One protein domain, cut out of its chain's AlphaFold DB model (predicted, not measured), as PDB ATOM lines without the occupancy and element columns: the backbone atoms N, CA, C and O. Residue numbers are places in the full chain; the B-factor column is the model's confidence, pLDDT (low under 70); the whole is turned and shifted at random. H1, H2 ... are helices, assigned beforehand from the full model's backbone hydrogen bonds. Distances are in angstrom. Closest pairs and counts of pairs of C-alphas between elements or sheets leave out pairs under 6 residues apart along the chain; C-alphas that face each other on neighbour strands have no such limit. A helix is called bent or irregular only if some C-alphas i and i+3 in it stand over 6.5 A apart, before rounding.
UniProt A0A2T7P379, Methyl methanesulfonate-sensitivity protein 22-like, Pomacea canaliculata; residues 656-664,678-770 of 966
ATOM      1  N   ALA A 656      49.565   1.662 -41.453       77.75
ATOM      2  CA  ALA A 656      49.163   2.930 -40.839       77.75
ATOM      3  C   ALA A 656      47.650   3.009 -40.561       77.75
ATOM      4  O   ALA A 656      47.219   3.403 -39.472       77.75
ATOM      5  N   ILE A 657      46.819   2.591 -41.524       76.94
ATOM      6  CA  ILE A 657      45.360   2.594 -41.352       76.94
ATOM      7  C   ILE A 657      44.916   1.375 -40.547       76.94
ATOM      8  O   ILE A 657      44.023   1.483 -39.705       76.94
ATOM      9  N   ARG A 658      45.564   0.225 -40.740       82.00
ATOM     10  CA  ARG A 658      45.336  -0.953 -39.913       82.00
ATOM     11  C   ARG A 658      45.574  -0.621 -38.449       82.00
ATOM     12  O   ARG A 658      44.712  -0.931 -37.646       82.00
ATOM     13  N   ASP A 659      46.654   0.063 -38.095       80.38
ATOM     14  CA  ASP A 659      46.912   0.486 -36.719       80.38
ATOM     15  C   ASP A 659      45.896   1.535 -36.262       80.38
ATOM     16  O   ASP A 659      45.427   1.477 -35.130       80.38
ATOM     17  N   PHE A 660      45.434   2.435 -37.130       78.50
ATOM     18  CA  PHE A 660      44.308   3.319 -36.809       78.50
ATOM     19  C   PHE A 660      43.012   2.546 -36.469       78.50
ATOM     20  O   PHE A 660      42.288   2.927 -35.544       78.50
ATOM     21  N   VAL A 661      42.744   1.432 -37.158       76.81
ATOM     22  CA  VAL A 661      41.595   0.535 -36.924       76.81
ATOM     23  C   VAL A 661      41.825  -0.418 -35.731       76.81
ATOM     24  O   VAL A 661      40.887  -0.725 -34.988       76.81
ATOM     25  N   LEU A 662      43.060  -0.893 -35.534       73.38
ATOM     26  CA  LEU A 662      43.452  -1.940 -34.583       73.38
ATOM     27  C   LEU A 662      43.942  -1.417 -33.236       73.38
ATOM     28  O   LEU A 662      43.845  -2.165 -32.266       73.38
ATOM     29  N   SER A 663      44.513  -0.209 -33.161       59.28
ATOM     30  CA  SER A 663      45.309   0.253 -32.015       59.28
ATOM     31  C   SER A 663      44.535   0.212 -30.696       59.28
ATOM     32  O   SER A 663      43.856   1.145 -30.262       59.28
ATOM     33  N   SER A 664      44.733  -0.911 -30.010       46.91
ATOM     34  CA  SER A 664      44.523  -1.132 -28.592       46.91
ATOM     35  C   SER A 664      45.871  -1.510 -27.965       46.91
ATOM     36  O   SER A 664      46.153  -2.687 -27.757       46.91
ATOM     37  N   SER A 678      35.072   5.570 -29.969       58.88
ATOM     38  CA  SER A 678      35.104   5.765 -31.429       58.88
ATOM     39  C   SER A 678      35.895   4.691 -32.184       58.88
ATOM     40  O   SER A 678      35.531   4.334 -33.300       58.88
ATOM     41  N   ARG A 679      36.940   4.115 -31.575       64.56
ATOM     42  CA  ARG A 679      37.768   3.060 -32.192       64.56
ATOM     43  C   ARG A 679      37.092   1.690 -32.191       64.56
ATOM     44  O   ARG A 679      37.147   0.980 -33.190       64.56
ATOM     45  N   SER A 680      36.374   1.347 -31.116       67.56
ATOM     46  CA  SER A 680      35.548   0.126 -31.083       67.56
ATOM     47  C   SER A 680      34.439   0.144 -32.144       67.56
ATOM     48  O   SER A 680      34.036  -0.903 -32.649       67.56
ATOM     49  N   LEU A 681      33.960   1.337 -32.514       79.00
ATOM     50  CA  LEU A 681      32.955   1.507 -33.560       79.00
ATOM     51  C   LEU A 681      33.523   1.200 -34.951       79.00
ATOM     52  O   LEU A 681      32.841   0.545 -35.729       79.00
ATOM     53  N   LEU A 682      34.783   1.554 -35.232       85.12
ATOM     54  CA  LEU A 682      35.422   1.264 -36.522       85.12
ATOM     55  C   LEU A 682      35.599  -0.240 -36.775       85.12
ATOM     56  O   LEU A 682      35.299  -0.704 -37.869       85.12
ATOM     57  N   GLN A 683      36.011  -1.031 -35.774       88.75
ATOM     58  CA  GLN A 683      36.083  -2.494 -35.937       88.75
ATOM     59  C   GLN A 683      34.696  -3.102 -36.188       88.75
ATOM     60  O   GLN A 683      34.545  -3.991 -37.027       88.75
ATOM     61  N   LYS A 684      33.659  -2.586 -35.513       90.12
ATOM     62  CA  LYS A 684      32.268  -2.994 -35.762       90.12
ATOM     63  C   LYS A 684      31.808  -2.623 -37.171       90.12
ATOM     64  O   LYS A 684      31.136  -3.431 -37.809       90.12
ATOM     65  N   ASP A 685      32.205  -1.453 -37.660       91.44
ATOM     66  CA  ASP A 685      31.933  -0.987 -39.019       91.44
ATOM     67  C   ASP A 685      32.648  -1.853 -40.073       91.44
ATOM     68  O   ASP A 685      32.029  -2.231 -41.066       91.44
ATOM     69  N   VAL A 686      33.897  -2.273 -39.827       93.31
ATOM     70  CA  VAL A 686      34.613  -3.242 -40.681       93.31
ATOM     71  C   VAL A 686      33.869  -4.577 -40.738       93.31
ATOM     72  O   VAL A 686      33.618  -5.092 -41.825       93.31
ATOM     73  N   ILE A 687      33.469  -5.136 -39.589       93.94
ATOM     74  CA  ILE A 687      32.731  -6.413 -39.530       93.94
ATOM     75  C   ILE A 687      31.387  -6.299 -40.264       93.94
ATOM     76  O   ILE A 687      30.998  -7.210 -40.998       93.94
ATOM     77  N   ARG A 688      30.686  -5.174 -40.096       93.12
ATOM     78  CA  ARG A 688      29.420  -4.863 -40.775       93.12
ATOM     79  C   ARG A 688      29.592  -4.798 -42.296       93.12
ATOM     80  O   ARG A 688      28.834  -5.445 -43.021       93.12
ATOM     81  N   ALA A 689      30.605  -4.080 -42.777       94.88
ATOM     82  CA  ALA A 689      30.924  -3.973 -44.200       94.88
ATOM     83  C   ALA A 689      31.369  -5.320 -44.799       94.88
ATOM     84  O   ALA A 689      30.883  -5.731 -45.852       94.88
ATOM     85  N   TRP A 690      32.211  -6.074 -44.089       95.12
ATOM     86  CA  TRP A 690      32.594  -7.432 -44.478       95.12
ATOM     87  C   TRP A 690      31.388  -8.364 -44.584       95.12
ATOM     88  O   TRP A 690      31.259  -9.097 -45.565       95.12
ATOM     89  N   PHE A 691      30.463  -8.323 -43.621       94.38
ATOM     90  CA  PHE A 691      29.273  -9.167 -43.664       94.38
ATOM     91  C   PHE A 691      28.371  -8.833 -44.862       94.38
ATOM     92  O   PHE A 691      27.794  -9.739 -45.475       94.38
ATOM     93  N   ARG A 692      28.296  -7.555 -45.260       93.81
ATOM     94  CA  ARG A 692      27.660  -7.142 -46.521       93.81
ATOM     95  C   ARG A 692      28.343  -7.795 -47.728       93.81
ATOM     96  O   ARG A 692      27.637  -8.333 -48.581       93.81
ATOM     97  N   CYS A 693      29.676  -7.814 -47.785       94.19
ATOM     98  CA  CYS A 693      30.424  -8.500 -48.845       94.19
ATOM     99  C   CYS A 693      30.139 -10.009 -48.868       94.19
ATOM    100  O   CYS A 693      29.800 -10.546 -49.921       94.19
ATOM    101  N   VAL A 694      30.163 -10.681 -47.710       93.56
ATOM    102  CA  VAL A 694      29.830 -12.116 -47.583       93.56
ATOM    103  C   VAL A 694      28.431 -12.425 -48.108       93.56
ATOM    104  O   VAL A 694      28.226 -13.455 -48.747       93.56
ATOM    105  N   MET A 695      27.459 -11.554 -47.836       93.00
ATOM    106  CA  MET A 695      26.076 -11.748 -48.267       93.00
ATOM    107  C   MET A 695      25.903 -11.579 -49.782       93.00
ATOM    108  O   MET A 695      25.114 -12.306 -50.382       93.00
ATOM    109  N   LEU A 696      26.595 -10.611 -50.386       91.19
ATOM    110  CA  LEU A 696      26.312 -10.146 -51.747       91.19
ATOM    111  C   LEU A 696      27.289 -10.664 -52.815       91.19
ATOM    112  O   LEU A 696      26.963 -10.612 -54.000       91.19
ATOM    113  N   MET A 697      28.456 -11.175 -52.422       89.38
ATOM    114  CA  MET A 697      29.470 -11.722 -53.332       89.38
ATOM    115  C   MET A 697      29.478 -13.257 -53.345       89.38
ATOM    116  O   MET A 697      28.945 -13.912 -52.452       89.38
ATOM    117  N   SER A 698      30.103 -13.842 -54.371       81.19
ATOM    118  CA  SER A 698      30.305 -15.294 -54.477       81.19
ATOM    119  C   SER A 698      31.374 -15.793 -53.496       81.19
ATOM    120  O   SER A 698      32.431 -15.169 -53.369       81.19
ATOM    121  N   GLU A 699      31.162 -16.973 -52.894       70.81
ATOM    122  CA  GLU A 699      32.139 -17.668 -52.026       70.81
ATOM    123  C   GLU A 699      33.469 -18.000 -52.750       70.81
ATOM    124  O   GLU A 699      34.482 -18.275 -52.108       70.81
ATOM    125  N   THR A 700      33.484 -17.952 -54.087       72.25
ATOM    126  CA  THR A 700      34.665 -18.210 -54.932       72.25
ATOM    127  C   THR A 700      35.565 -16.993 -55.148       72.25
ATOM    128  O   THR A 700      36.600 -17.123 -55.794       72.25
ATOM    129  N   SER A 701      35.173 -15.804 -54.686       81.81
ATOM    130  CA  SER A 701      35.967 -14.591 -54.914       81.81
ATOM    131  C   SER A 701      37.213 -14.560 -54.019       81.81
ATOM    132  O   SER A 701      37.105 -14.635 -52.796       81.81
ATOM    133  N   SER A 702      38.396 -14.433 -54.628       85.88
ATOM    134  CA  SER A 702      39.684 -14.379 -53.918       85.88
ATOM    135  C   SER A 702      39.750 -13.199 -52.947       85.88
ATOM    136  O   SER A 702      40.078 -13.392 -51.781       85.88
ATOM    137  N   SER A 703      39.320 -12.009 -53.379       87.44
ATOM    138  CA  SER A 703      39.292 -10.804 -52.536       87.44
ATOM    139  C   SER A 703      38.413 -10.970 -51.292       87.44
ATOM    140  O   SER A 703      38.748 -10.459 -50.228       87.44
ATOM    141  N   LEU A 704      37.301 -11.715 -51.377       91.12
ATOM    142  CA  LEU A 704      36.456 -11.985 -50.208       91.12
ATOM    143  C   LEU A 704      37.117 -12.973 -49.246       91.12
ATOM    144  O   LEU A 704      36.927 -12.858 -48.033       91.12
ATOM    145  N   GLN A 705      37.855 -13.955 -49.763       88.88
ATOM    146  CA  GLN A 705      38.604 -14.901 -48.936       88.88
ATOM    147  C   GLN A 705      39.714 -14.180 -48.173       88.88
ATOM    148  O   GLN A 705      39.809 -14.345 -46.958       88.88
ATOM    149  N   GLU A 706      40.463 -13.317 -48.856       90.00
ATOM    150  CA  GLU A 706      41.490 -12.467 -48.256       90.00
ATOM    151  C   GLU A 706      40.901 -11.527 -47.195       90.00
ATOM    152  O   GLU A 706      41.348 -11.533 -46.046       90.00
ATOM    153  N   LEU A 707      39.811 -10.819 -47.517       92.69
ATOM    154  CA  LEU A 707      39.114  -9.969 -46.547       92.69
ATOM    155  C   LEU A 707      38.639 -10.773 -45.332       92.69
ATOM    156  O   LEU A 707      38.774 -10.340 -44.192       92.69
ATOM    157  N   THR A 708      38.080 -11.962 -45.565       90.50
ATOM    158  CA  THR A 708      37.615 -12.838 -44.486       90.50
ATOM    159  C   THR A 708      38.771 -13.243 -43.577       90.50
ATOM    160  O   THR A 708      38.605 -13.221 -42.363       90.50
ATOM    161  N   GLN A 709      39.943 -13.569 -44.124       88.44
ATOM    162  CA  GLN A 709      41.123 -13.896 -43.320       88.44
ATOM    163  C   GLN A 709      41.556 -12.712 -42.449       88.44
ATOM    164  O   GLN A 709      41.752 -12.889 -41.249       88.44
ATOM    165  N   GLN A 710      41.623 -11.504 -43.011       89.06
ATOM    166  CA  GLN A 710      42.001 -10.302 -42.261       89.06
ATOM    167  C   GLN A 710      40.984  -9.948 -41.162       89.06
ATOM    168  O   GLN A 710      41.366  -9.656 -40.030       89.06
ATOM    169  N   VAL A 711      39.680 -10.030 -41.451       90.31
ATOM    170  CA  VAL A 711      38.616  -9.713 -40.479       90.31
ATOM    171  C   VAL A 711      38.609 -10.686 -39.300       90.31
ATOM    172  O   VAL A 711      38.352 -10.288 -38.164       90.31
ATOM    173  N   LEU A 712      38.926 -11.960 -39.534       87.25
ATOM    174  CA  LEU A 712      39.012 -12.963 -38.470       87.25
ATOM    175  C   LEU A 712      40.184 -12.734 -37.507       87.25
ATOM    176  O   LEU A 712      40.143 -13.238 -36.385       87.25
ATOM    177  N   LEU A 713      41.195 -11.965 -37.923       86.19
ATOM    178  CA  LEU A 713      42.327 -11.561 -37.089       86.19
ATOM    179  C   LEU A 713      42.049 -10.288 -36.272       86.19
ATOM    180  O   LEU A 713      42.886  -9.894 -35.461       86.19
ATOM    181  N   LEU A 714      40.891  -9.641 -36.445       87.06
ATOM    182  CA  LEU A 714      40.548  -8.459 -35.655       87.06
ATOM    183  C   LEU A 714      40.390  -8.821 -34.163       87.06
ATOM    184  O   LEU A 714      39.730  -9.818 -33.850       87.06
ATOM    185  N   PRO A 715      40.891  -7.989 -33.229       85.75
ATOM    186  CA  PRO A 715      40.755  -8.211 -31.788       85.75
ATOM    187  C   PRO A 715      39.306  -8.420 -31.339       85.75
ATOM    188  O   PRO A 715      39.030  -9.318 -30.541       85.75
ATOM    189  N   GLU A 716      38.366  -7.648 -31.896       87.06
ATOM    190  CA  GLU A 716      36.929  -7.804 -31.640       87.06
ATOM    191  C   GLU A 716      36.451  -9.232 -31.971       87.06
ATOM    192  O   GLU A 716      35.773  -9.864 -31.160       87.06
ATOM    193  N   VAL A 717      36.864  -9.798 -33.111       87.56
ATOM    194  CA  VAL A 717      36.466 -11.150 -33.546       87.56
ATOM    195  C   VAL A 717      37.168 -12.238 -32.735       87.56
ATOM    196  O   VAL A 717      36.530 -13.215 -32.325       87.56
ATOM    197  N   ILE A 718      38.457 -12.055 -32.442       84.06
ATOM    198  CA  ILE A 718      39.226 -12.976 -31.600       84.06
ATOM    199  C   ILE A 718      38.591 -13.067 -30.207       84.06
ATOM    200  O   ILE A 718      38.393 -14.176 -29.706       84.06
ATOM    201  N   SER A 719      38.181 -11.939 -29.616       83.25
ATOM    202  CA  SER A 719      37.537 -11.911 -28.294       83.25
ATOM    203  C   SER A 719      36.225 -12.712 -28.252       83.25
ATOM    204  O   SER A 719      35.990 -13.473 -27.311       83.25
ATOM    205  N   LEU A 720      35.412 -12.635 -29.315       82.50
ATOM    206  CA  LEU A 720      34.180 -13.417 -29.459       82.50
ATOM    207  C   LEU A 720      34.467 -14.919 -29.566       82.50
ATOM    208  O   LEU A 720      33.692 -15.738 -29.066       82.50
ATOM    209  N   SER A 721      35.573 -15.284 -30.221       74.69
ATOM    210  CA  SER A 721      35.984 -16.679 -30.375       74.69
ATOM    211  C   SER A 721      36.555 -17.276 -29.090       74.69
ATOM    212  O   SER A 721      36.220 -18.412 -28.768       74.69
ATOM    213  N   ALA A 722      37.334 -16.510 -28.320       70.94
ATOM    214  CA  ALA A 722      37.910 -16.942 -27.047       70.94
ATOM    215  C   ALA A 722      36.832 -17.222 -25.988       70.94
ATOM    216  O   ALA A 722      36.970 -18.131 -25.176       70.94
ATOM    217  N   ALA A 723      35.719 -16.485 -26.037       65.44
ATOM    218  CA  ALA A 723      34.542 -16.735 -25.209       65.44
ATOM    219  C   ALA A 723      33.694 -17.939 -25.678       65.44
ATOM    220  O   ALA A 723      32.661 -18.256 -25.071       65.44
ATOM    221  N   SER A 724      34.084 -18.598 -26.775       63.25
ATOM    222  CA  SER A 724      33.397 -19.759 -27.327       63.25
ATOM    223  C   SER A 724      34.244 -21.027 -27.243       63.25
ATOM    224  O   SER A 724      35.397 -21.032 -27.651       63.25
ATOM    225  N   ASP A 725      33.647 -22.148 -26.821       57.62
ATOM    226  CA  ASP A 725      34.305 -23.474 -26.819       57.62
ATOM    227  C   ASP A 725      34.575 -24.002 -28.247       57.62
ATOM    228  O   ASP A 725      35.106 -25.093 -28.460       57.62
ATOM    229  N   ILE A 726      34.189 -23.225 -29.264       60.06
ATOM    230  CA  ILE A 726      34.473 -23.462 -30.673       60.06
ATOM    231  C   ILE A 726      35.910 -22.984 -30.905       60.06
ATOM    232  O   ILE A 726      36.129 -21.838 -31.281       60.06
ATOM    233  N   GLY A 727      36.879 -23.858 -30.612       53.84
ATOM    234  CA  GLY A 727      38.301 -23.511 -30.530       53.84
ATOM    235  C   GLY A 727      38.797 -22.571 -31.636       53.84
ATOM    236  O   GLY A 727      38.566 -22.820 -32.822       53.84
ATOM    237  N   ALA A 728      39.528 -21.526 -31.230       53.44
ATOM    238  CA  ALA A 728      40.135 -20.501 -32.091       53.44
ATOM    239  C   ALA A 728      40.926 -21.085 -33.280       53.44
ATOM    240  O   ALA A 728      40.991 -20.486 -34.351       53.44
ATOM    241  N   HIS A 729      41.447 -22.306 -33.131       51.44
ATOM    242  CA  HIS A 729      42.158 -23.043 -34.174       51.44
ATOM    243  C   HIS A 729      41.315 -23.275 -35.447       51.44
ATOM    244  O   HIS A 729      41.839 -23.184 -36.552       51.44
ATOM    245  N   ASN A 730      39.994 -23.474 -35.324       54.16
ATOM    246  CA  ASN A 730      39.099 -23.670 -36.477       54.16
ATOM    247  C   ASN A 730      38.815 -22.378 -37.266       54.16
ATOM    248  O   ASN A 730      38.403 -22.453 -38.422       54.16
ATOM    249  N   LEU A 731      38.981 -21.206 -36.644       58.28
ATOM    250  CA  LEU A 731      38.845 -19.903 -37.306       58.28
ATOM    251  C   LEU A 731      40.160 -19.485 -37.981       58.28
ATOM    252  O   LEU A 731      40.127 -18.922 -39.069       58.28
ATOM    253  N   LEU A 732      41.300 -19.822 -37.368       55.41
ATOM    254  CA  LEU A 732      42.642 -19.491 -37.862       55.41
ATOM    255  C   LEU A 732      43.119 -20.386 -39.016       55.41
ATOM    256  O   LEU A 732      43.995 -19.983 -39.772       55.41
ATOM    257  N   LEU A 733      42.526 -21.571 -39.203       53.75
ATOM    258  CA  LEU A 733      42.860 -22.478 -40.312       53.75
ATOM    259  C   LEU A 733      42.419 -21.972 -41.702       53.75
ATOM    260  O   LEU A 733      42.680 -22.665 -42.682       53.75
ATOM    261  N   GLY A 734      41.780 -20.793 -41.802       51.38
ATOM    262  CA  GLY A 734      41.821 -19.844 -42.937       51.38
ATOM    263  C   GLY A 734      41.387 -20.293 -44.345       51.38
ATOM    264  O   GLY A 734      41.268 -19.454 -45.234       51.38
ATOM    265  N   SER A 735      41.119 -21.579 -44.565       52.69
ATOM    266  CA  SER A 735      41.184 -22.198 -45.900       52.69
ATOM    267  C   SER A 735      39.839 -22.736 -46.400       52.69
ATOM    268  O   SER A 735      39.773 -23.352 -47.460       52.69
ATOM    269  N   CYS A 736      38.752 -22.558 -45.641       58.34
ATOM    270  CA  CYS A 736      37.432 -23.069 -46.017       58.34
ATOM    271  C   CYS A 736      36.523 -21.939 -46.548       58.34
ATOM    272  O   CYS A 736      36.372 -20.924 -45.869       58.34
ATOM    273  N   PRO A 737      35.810 -22.117 -47.679       57.84
ATOM    274  CA  PRO A 737      34.870 -21.121 -48.227       57.84
ATOM    275  C   PRO A 737      33.732 -20.694 -47.275       57.84
ATOM    276  O   PRO A 737      33.041 -19.707 -47.515       57.84
ATOM    277  N   ALA A 738      33.521 -21.425 -46.175       70.62
ATOM    278  CA  ALA A 738      32.414 -21.226 -45.243       70.62
ATOM    279  C   ALA A 738      32.830 -20.678 -43.862       70.62
ATOM    280  O   ALA A 738      32.060 -20.814 -42.906       70.62
ATOM    281  N   THR A 739      34.010 -20.063 -43.713       81.56
ATOM    282  CA  THR A 739      34.517 -19.590 -42.402       81.56
ATOM    283  C   THR A 739      33.604 -18.555 -41.728       81.56
ATOM    284  O   THR A 739      33.440 -18.573 -40.506       81.56
ATOM    285  N   TRP A 740      32.876 -17.747 -42.505       87.88
ATOM    286  CA  TRP A 740      31.829 -16.849 -41.995       87.88
ATOM    287  C   TRP A 740      30.722 -17.593 -41.216       87.88
ATOM    288  O   TRP A 740      30.124 -17.039 -40.291       87.88
ATOM    289  N   ARG A 741      30.459 -18.879 -41.510       88.50
ATOM    290  CA  ARG A 741      29.509 -19.701 -40.733       88.50
ATOM    291  C   ARG A 741      30.036 -20.003 -39.340       88.50
ATOM    292  O   ARG A 741      29.240 -20.096 -38.406       88.50
ATOM    293  N   THR A 742      31.343 -20.200 -39.201       86.19
ATOM    294  CA  THR A 742      31.990 -20.411 -37.902       86.19
ATOM    295  C   THR A 742      31.907 -19.135 -37.076       86.19
ATOM    296  O   THR A 742      31.461 -19.210 -35.934       86.19
ATOM    297  N   PHE A 743      32.159 -17.969 -37.681       89.94
ATOM    298  CA  PHE A 743      31.940 -16.667 -37.040       89.94
ATOM    299  C   PHE A 743      30.511 -16.521 -36.484       89.94
ATOM    300  O   PHE A 743      30.332 -16.256 -35.296       89.94
ATOM    301  N   LEU A 744      29.476 -16.799 -37.289       92.19
ATOM    302  CA  LEU A 744      28.079 -16.738 -36.825       92.19
ATOM    303  C   LEU A 744      27.787 -17.705 -35.663       92.19
ATOM    304  O   LEU A 744      27.014 -17.384 -34.759       92.19
ATOM    305  N   LYS A 745      28.395 -18.897 -35.662       89.12
ATOM    306  CA  LYS A 745      28.267 -19.838 -34.539       89.12
ATOM    307  C   LYS A 745      28.930 -19.295 -33.273       89.12
ATOM    308  O   LYS A 745      28.323 -19.429 -32.211       89.12
ATOM    309  N   SER A 746      30.116 -18.693 -33.384       87.94
ATOM    310  CA  SER A 746      30.837 -18.077 -32.262       87.94
ATOM    311  C   SER A 746      30.048 -16.914 -31.672       87.94
ATOM    312  O   SER A 746      29.811 -16.902 -30.470       87.94
ATOM    313  N   VAL A 747      29.496 -16.028 -32.507       90.12
ATOM    314  CA  VAL A 747      28.589 -14.950 -32.071       90.12
ATOM    315  C   VAL A 747      27.378 -15.505 -31.311       90.12
ATOM    316  O   VAL A 747      27.053 -15.064 -30.206       90.12
ATOM    317  N   GLY A 748      26.715 -16.520 -31.872       88.94
ATOM    318  CA  GLY A 748      25.580 -17.168 -31.217       88.94
ATOM    319  C   GLY A 748      25.953 -17.908 -29.926       88.94
ATOM    320  O   GLY A 748      25.097 -18.118 -29.068       88.94
ATOM    321  N   HIS A 749      27.199 -18.358 -29.777       87.44
ATOM    322  CA  HIS A 749      27.709 -18.986 -28.558       87.44
ATOM    323  C   HIS A 749      28.027 -17.949 -27.483       87.44
ATOM    324  O   HIS A 749      27.543 -18.078 -26.364       87.44
ATOM    325  N   PHE A 750      28.743 -16.889 -27.855       87.69
ATOM    326  CA  PHE A 750      29.055 -15.746 -27.005       87.69
ATOM    327  C   PHE A 750      27.799 -15.203 -26.308       87.69
ATOM    328  O   PHE A 750      27.744 -15.131 -25.083       87.69
ATOM    329  N   PHE A 751      26.727 -14.955 -27.069       87.50
ATOM    330  CA  PHE A 751      25.463 -14.490 -26.492       87.50
ATOM    331  C   PHE A 751      24.792 -15.520 -25.563       87.50
ATOM    332  O   PHE A 751      24.153 -15.152 -24.577       87.50
ATOM    333  N   ARG A 752      24.900 -16.820 -25.868       85.00
ATOM    334  CA  ARG A 752      24.302 -17.885 -25.041       85.00
ATOM    335  C   ARG A 752      25.043 -18.096 -23.723       85.00
ATOM    336  O   ARG A 752      24.397 -18.468 -22.748       85.00
ATOM    337  N   ASN A 753      26.347 -17.844 -23.706       85.62
ATOM    338  CA  ASN A 753      27.194 -17.987 -22.529       85.62
ATOM    339  C   ASN A 753      27.059 -16.829 -21.533       85.62
ATOM    340  O   ASN A 753      27.396 -17.009 -20.365       85.62
ATOM    341  N   ALA A 754      26.543 -15.675 -21.966       84.88
ATOM    342  CA  ALA A 754      26.275 -14.536 -21.097       84.88
ATOM    343  C   ALA A 754      25.252 -14.896 -19.998       84.88
ATOM    344  O   ALA A 754      24.117 -15.314 -20.278       84.88
ATOM    345  N   LYS A 755      25.653 -14.735 -18.732       83.69
ATOM    346  CA  LYS A 755      24.878 -15.079 -17.536       83.69
ATOM    347  C   LYS A 755      24.068 -13.867 -17.061       83.69
ATOM    348  O   LYS A 755      24.544 -12.748 -16.938       83.69
ATOM    349  N   GLY A 756      22.790 -14.085 -16.758       82.44
ATOM    350  CA  GLY A 756      21.904 -13.009 -16.300       82.44
ATOM    351  C   GLY A 756      21.492 -12.011 -17.396       82.44
ATOM    352  O   GLY A 756      21.838 -12.139 -18.569       82.44
ATOM    353  N   LEU A 757      20.660 -11.032 -17.024       80.94
ATOM    354  CA  LEU A 757      20.052 -10.089 -17.976       80.94
ATOM    355  C   LEU A 757      21.004  -8.968 -18.419       80.94
ATOM    356  O   LEU A 757      20.916  -8.518 -19.560       80.94
ATOM    357  N   LEU A 758      21.894  -8.514 -17.530       84.06
ATOM    358  CA  LEU A 758      22.839  -7.429 -17.815       84.06
ATOM    359  C   LEU A 758      23.927  -7.868 -18.799       84.06
ATOM    360  O   LEU A 758      24.127  -7.184 -19.799       84.06
ATOM    361  N   GLU A 759      24.550  -9.030 -18.588       85.06
ATOM    362  CA  GLU A 759      25.555  -9.560 -19.523       85.06
ATOM    363  C   GLU A 759      24.929  -9.859 -20.889       85.06
ATOM    364  O   GLU A 759      25.506  -9.526 -21.918       85.06
ATOM    365  N   LYS A 760      23.701 -10.402 -20.930       84.62
ATOM    366  CA  LYS A 760      22.966 -10.592 -22.193       84.62
ATOM    367  C   LYS A 760      22.680  -9.272 -22.904       84.62
ATOM    368  O   LYS A 760      22.761  -9.213 -24.128       84.62
ATOM    369  N   ARG A 761      22.351  -8.207 -22.166       83.88
ATOM    370  CA  ARG A 761      22.177  -6.866 -22.743       83.88
ATOM    371  C   ARG A 761      23.495  -6.361 -23.334       83.88
ATOM    372  O   ARG A 761      23.499  -5.958 -24.487       83.88
ATOM    373  N   GLN A 762      24.598  -6.455 -22.596       85.19
ATOM    374  CA  GLN A 762      25.920  -6.027 -23.066       85.19
ATOM    375  C   GLN A 762      26.390  -6.824 -24.290       85.19
ATOM    376  O   GLN A 762      26.768  -6.232 -25.296       85.19
ATOM    377  N   ALA A 763      26.283  -8.156 -24.250       86.19
ATOM    378  CA  ALA A 763      26.637  -9.030 -25.367       86.19
ATOM    379  C   ALA A 763      25.828  -8.706 -26.632       86.19
ATOM    380  O   ALA A 763      26.345  -8.737 -27.747       86.19
ATOM    381  N   ARG A 764      24.549  -8.355 -26.467       85.25
ATOM    382  CA  ARG A 764      23.705  -7.890 -27.569       85.25
ATOM    383  C   ARG A 764      24.148  -6.536 -28.097       85.25
ATOM    384  O   ARG A 764      24.274  -6.388 -29.305       85.25
ATOM    385  N   ASP A 765      24.351  -5.557 -27.225       85.12
ATOM    386  CA  ASP A 765      24.715  -4.197 -27.630       85.12
ATOM    387  C   ASP A 765      26.106  -4.178 -28.310       85.12
ATOM    388  O   ASP A 765      26.373  -3.345 -29.177       85.12
ATOM    389  N   GLN A 766      26.964  -5.161 -28.005       86.69
ATOM    390  CA  GLN A 766      28.220  -5.415 -28.713       86.69
ATOM    391  C   GLN A 766      28.014  -5.969 -30.132       86.69
ATOM    392  O   GLN A 766      28.632  -5.471 -31.067       86.69
ATOM    393  N   VAL A 767      27.146  -6.974 -30.295       88.75
ATOM    394  CA  VAL A 767      26.981  -7.741 -31.547       88.75
ATOM    395  C   VAL A 767      25.956  -7.136 -32.512       88.75
ATOM    396  O   VAL A 767      26.075  -7.288 -33.727       88.75
ATOM    397  N   SER A 768      24.921  -6.468 -32.001       86.56
ATOM    398  CA  SER A 768      23.820  -5.915 -32.801       86.56
ATOM    399  C   SER A 768      24.282  -5.018 -33.965       86.56
ATOM    400  O   SER A 768      23.695  -5.140 -35.044       86.56
ATOM    401  N   PRO A 769      25.317  -4.162 -33.815       88.62
ATOM    402  CA  PRO A 769      25.807  -3.318 -34.907       88.62
ATOM    403  C   PRO A 769      26.292  -4.085 -36.146       88.62
ATOM    404  O   PRO A 769      26.191  -3.557 -37.250       88.62
ATOM    405  N   TYR A 770      26.747  -5.339 -36.010       91.50
ATOM    406  CA  TYR A 770      27.247  -6.136 -37.144       91.50
ATOM    407  C   TYR A 770      26.182  -6.417 -38.203       91.50
ATOM    408  O   TYR A 770      26.501  -6.599 -39.374       91.50
TER     409      TYR A 770
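What this domain is: This is residues 656 to 664 and 678 to 770 of the 966 residues of the protein "Methyl methanesulfonate-sensitivity protein 22-like" of Pomacea canaliculata (UniProt A0A2T7P379). Two helical hairpins, H2 with H3 and H6 with H7, meet where the end of H7 reaches the side of H2; H4 packs crosswise on H6, and H1 sits crosswise by the first part of H2, at the rim. The printed part has 102 residues, with seven named helices, H1 to H7 in order, and no named strand: all helix. It is compact, with a radius of gyration of the C-alphas of 13.7 A and spans of 42 by 29 by 24 A.

How they stand to each other: Start at H1, residues 656 to 662: it touches H2, residues 678 to 696, about perpendicular at 87 degrees, closest at C-alphas 661 and 682, 6.2 A. H2 forms a hairpin with H3, residues 702 to 712, closest at C-alphas 687 and 711, 6.8 A. H4, residues 715 to 722, touches H6, residues 739 to 753, at C-alphas 721 and 746, 5.7 A. H5, residues 729 to 732, touches H6 at C-alphas 731 and 739, 6.7 A. H6 forms a hairpin with H7, residues 756 to 770, at a shallow tilt of 23 degrees, closest at C-alphas 751 and 763, 5.7 A. With residues 769 to 770 alone, H7 touches H2; C-alphas 688 and 770 are closest, 4.4 A. H3 and H7 are apart. Every O i to N i+4 pair is within hydrogen-bond range in H1, H2, H3, H4 and H6, and 9 of 11 in H7; H5 is too short for one, and its one O i to N i+3 pair is not within range.

Where its parts are: Find C-alpha 656 at (49.163, 2.930, -40.839), where H1 begins. H2 runs 27.3 A from C-alpha 678 at (35.104, 5.765, -31.429), H3 15.5 A, H6 21.2 A. H7 runs 22.6 A to C-alpha 770 at (27.247, -6.136, -37.144); it is only just irregular, with C-alphas 766 and 769 7.0 A apart.

The domain as a whole: The C-alphas farthest apart, of Ser 702 and Gly 756, are 41.6 A apart. Residues 665 to 677 are not printed; C-alphas 664 and 678 are 12.0 A apart across the cut. Of the links printed whole, none is long. The pLDDT is under 70 at residues 663 to 664, 678 to 680 and 723 to 737.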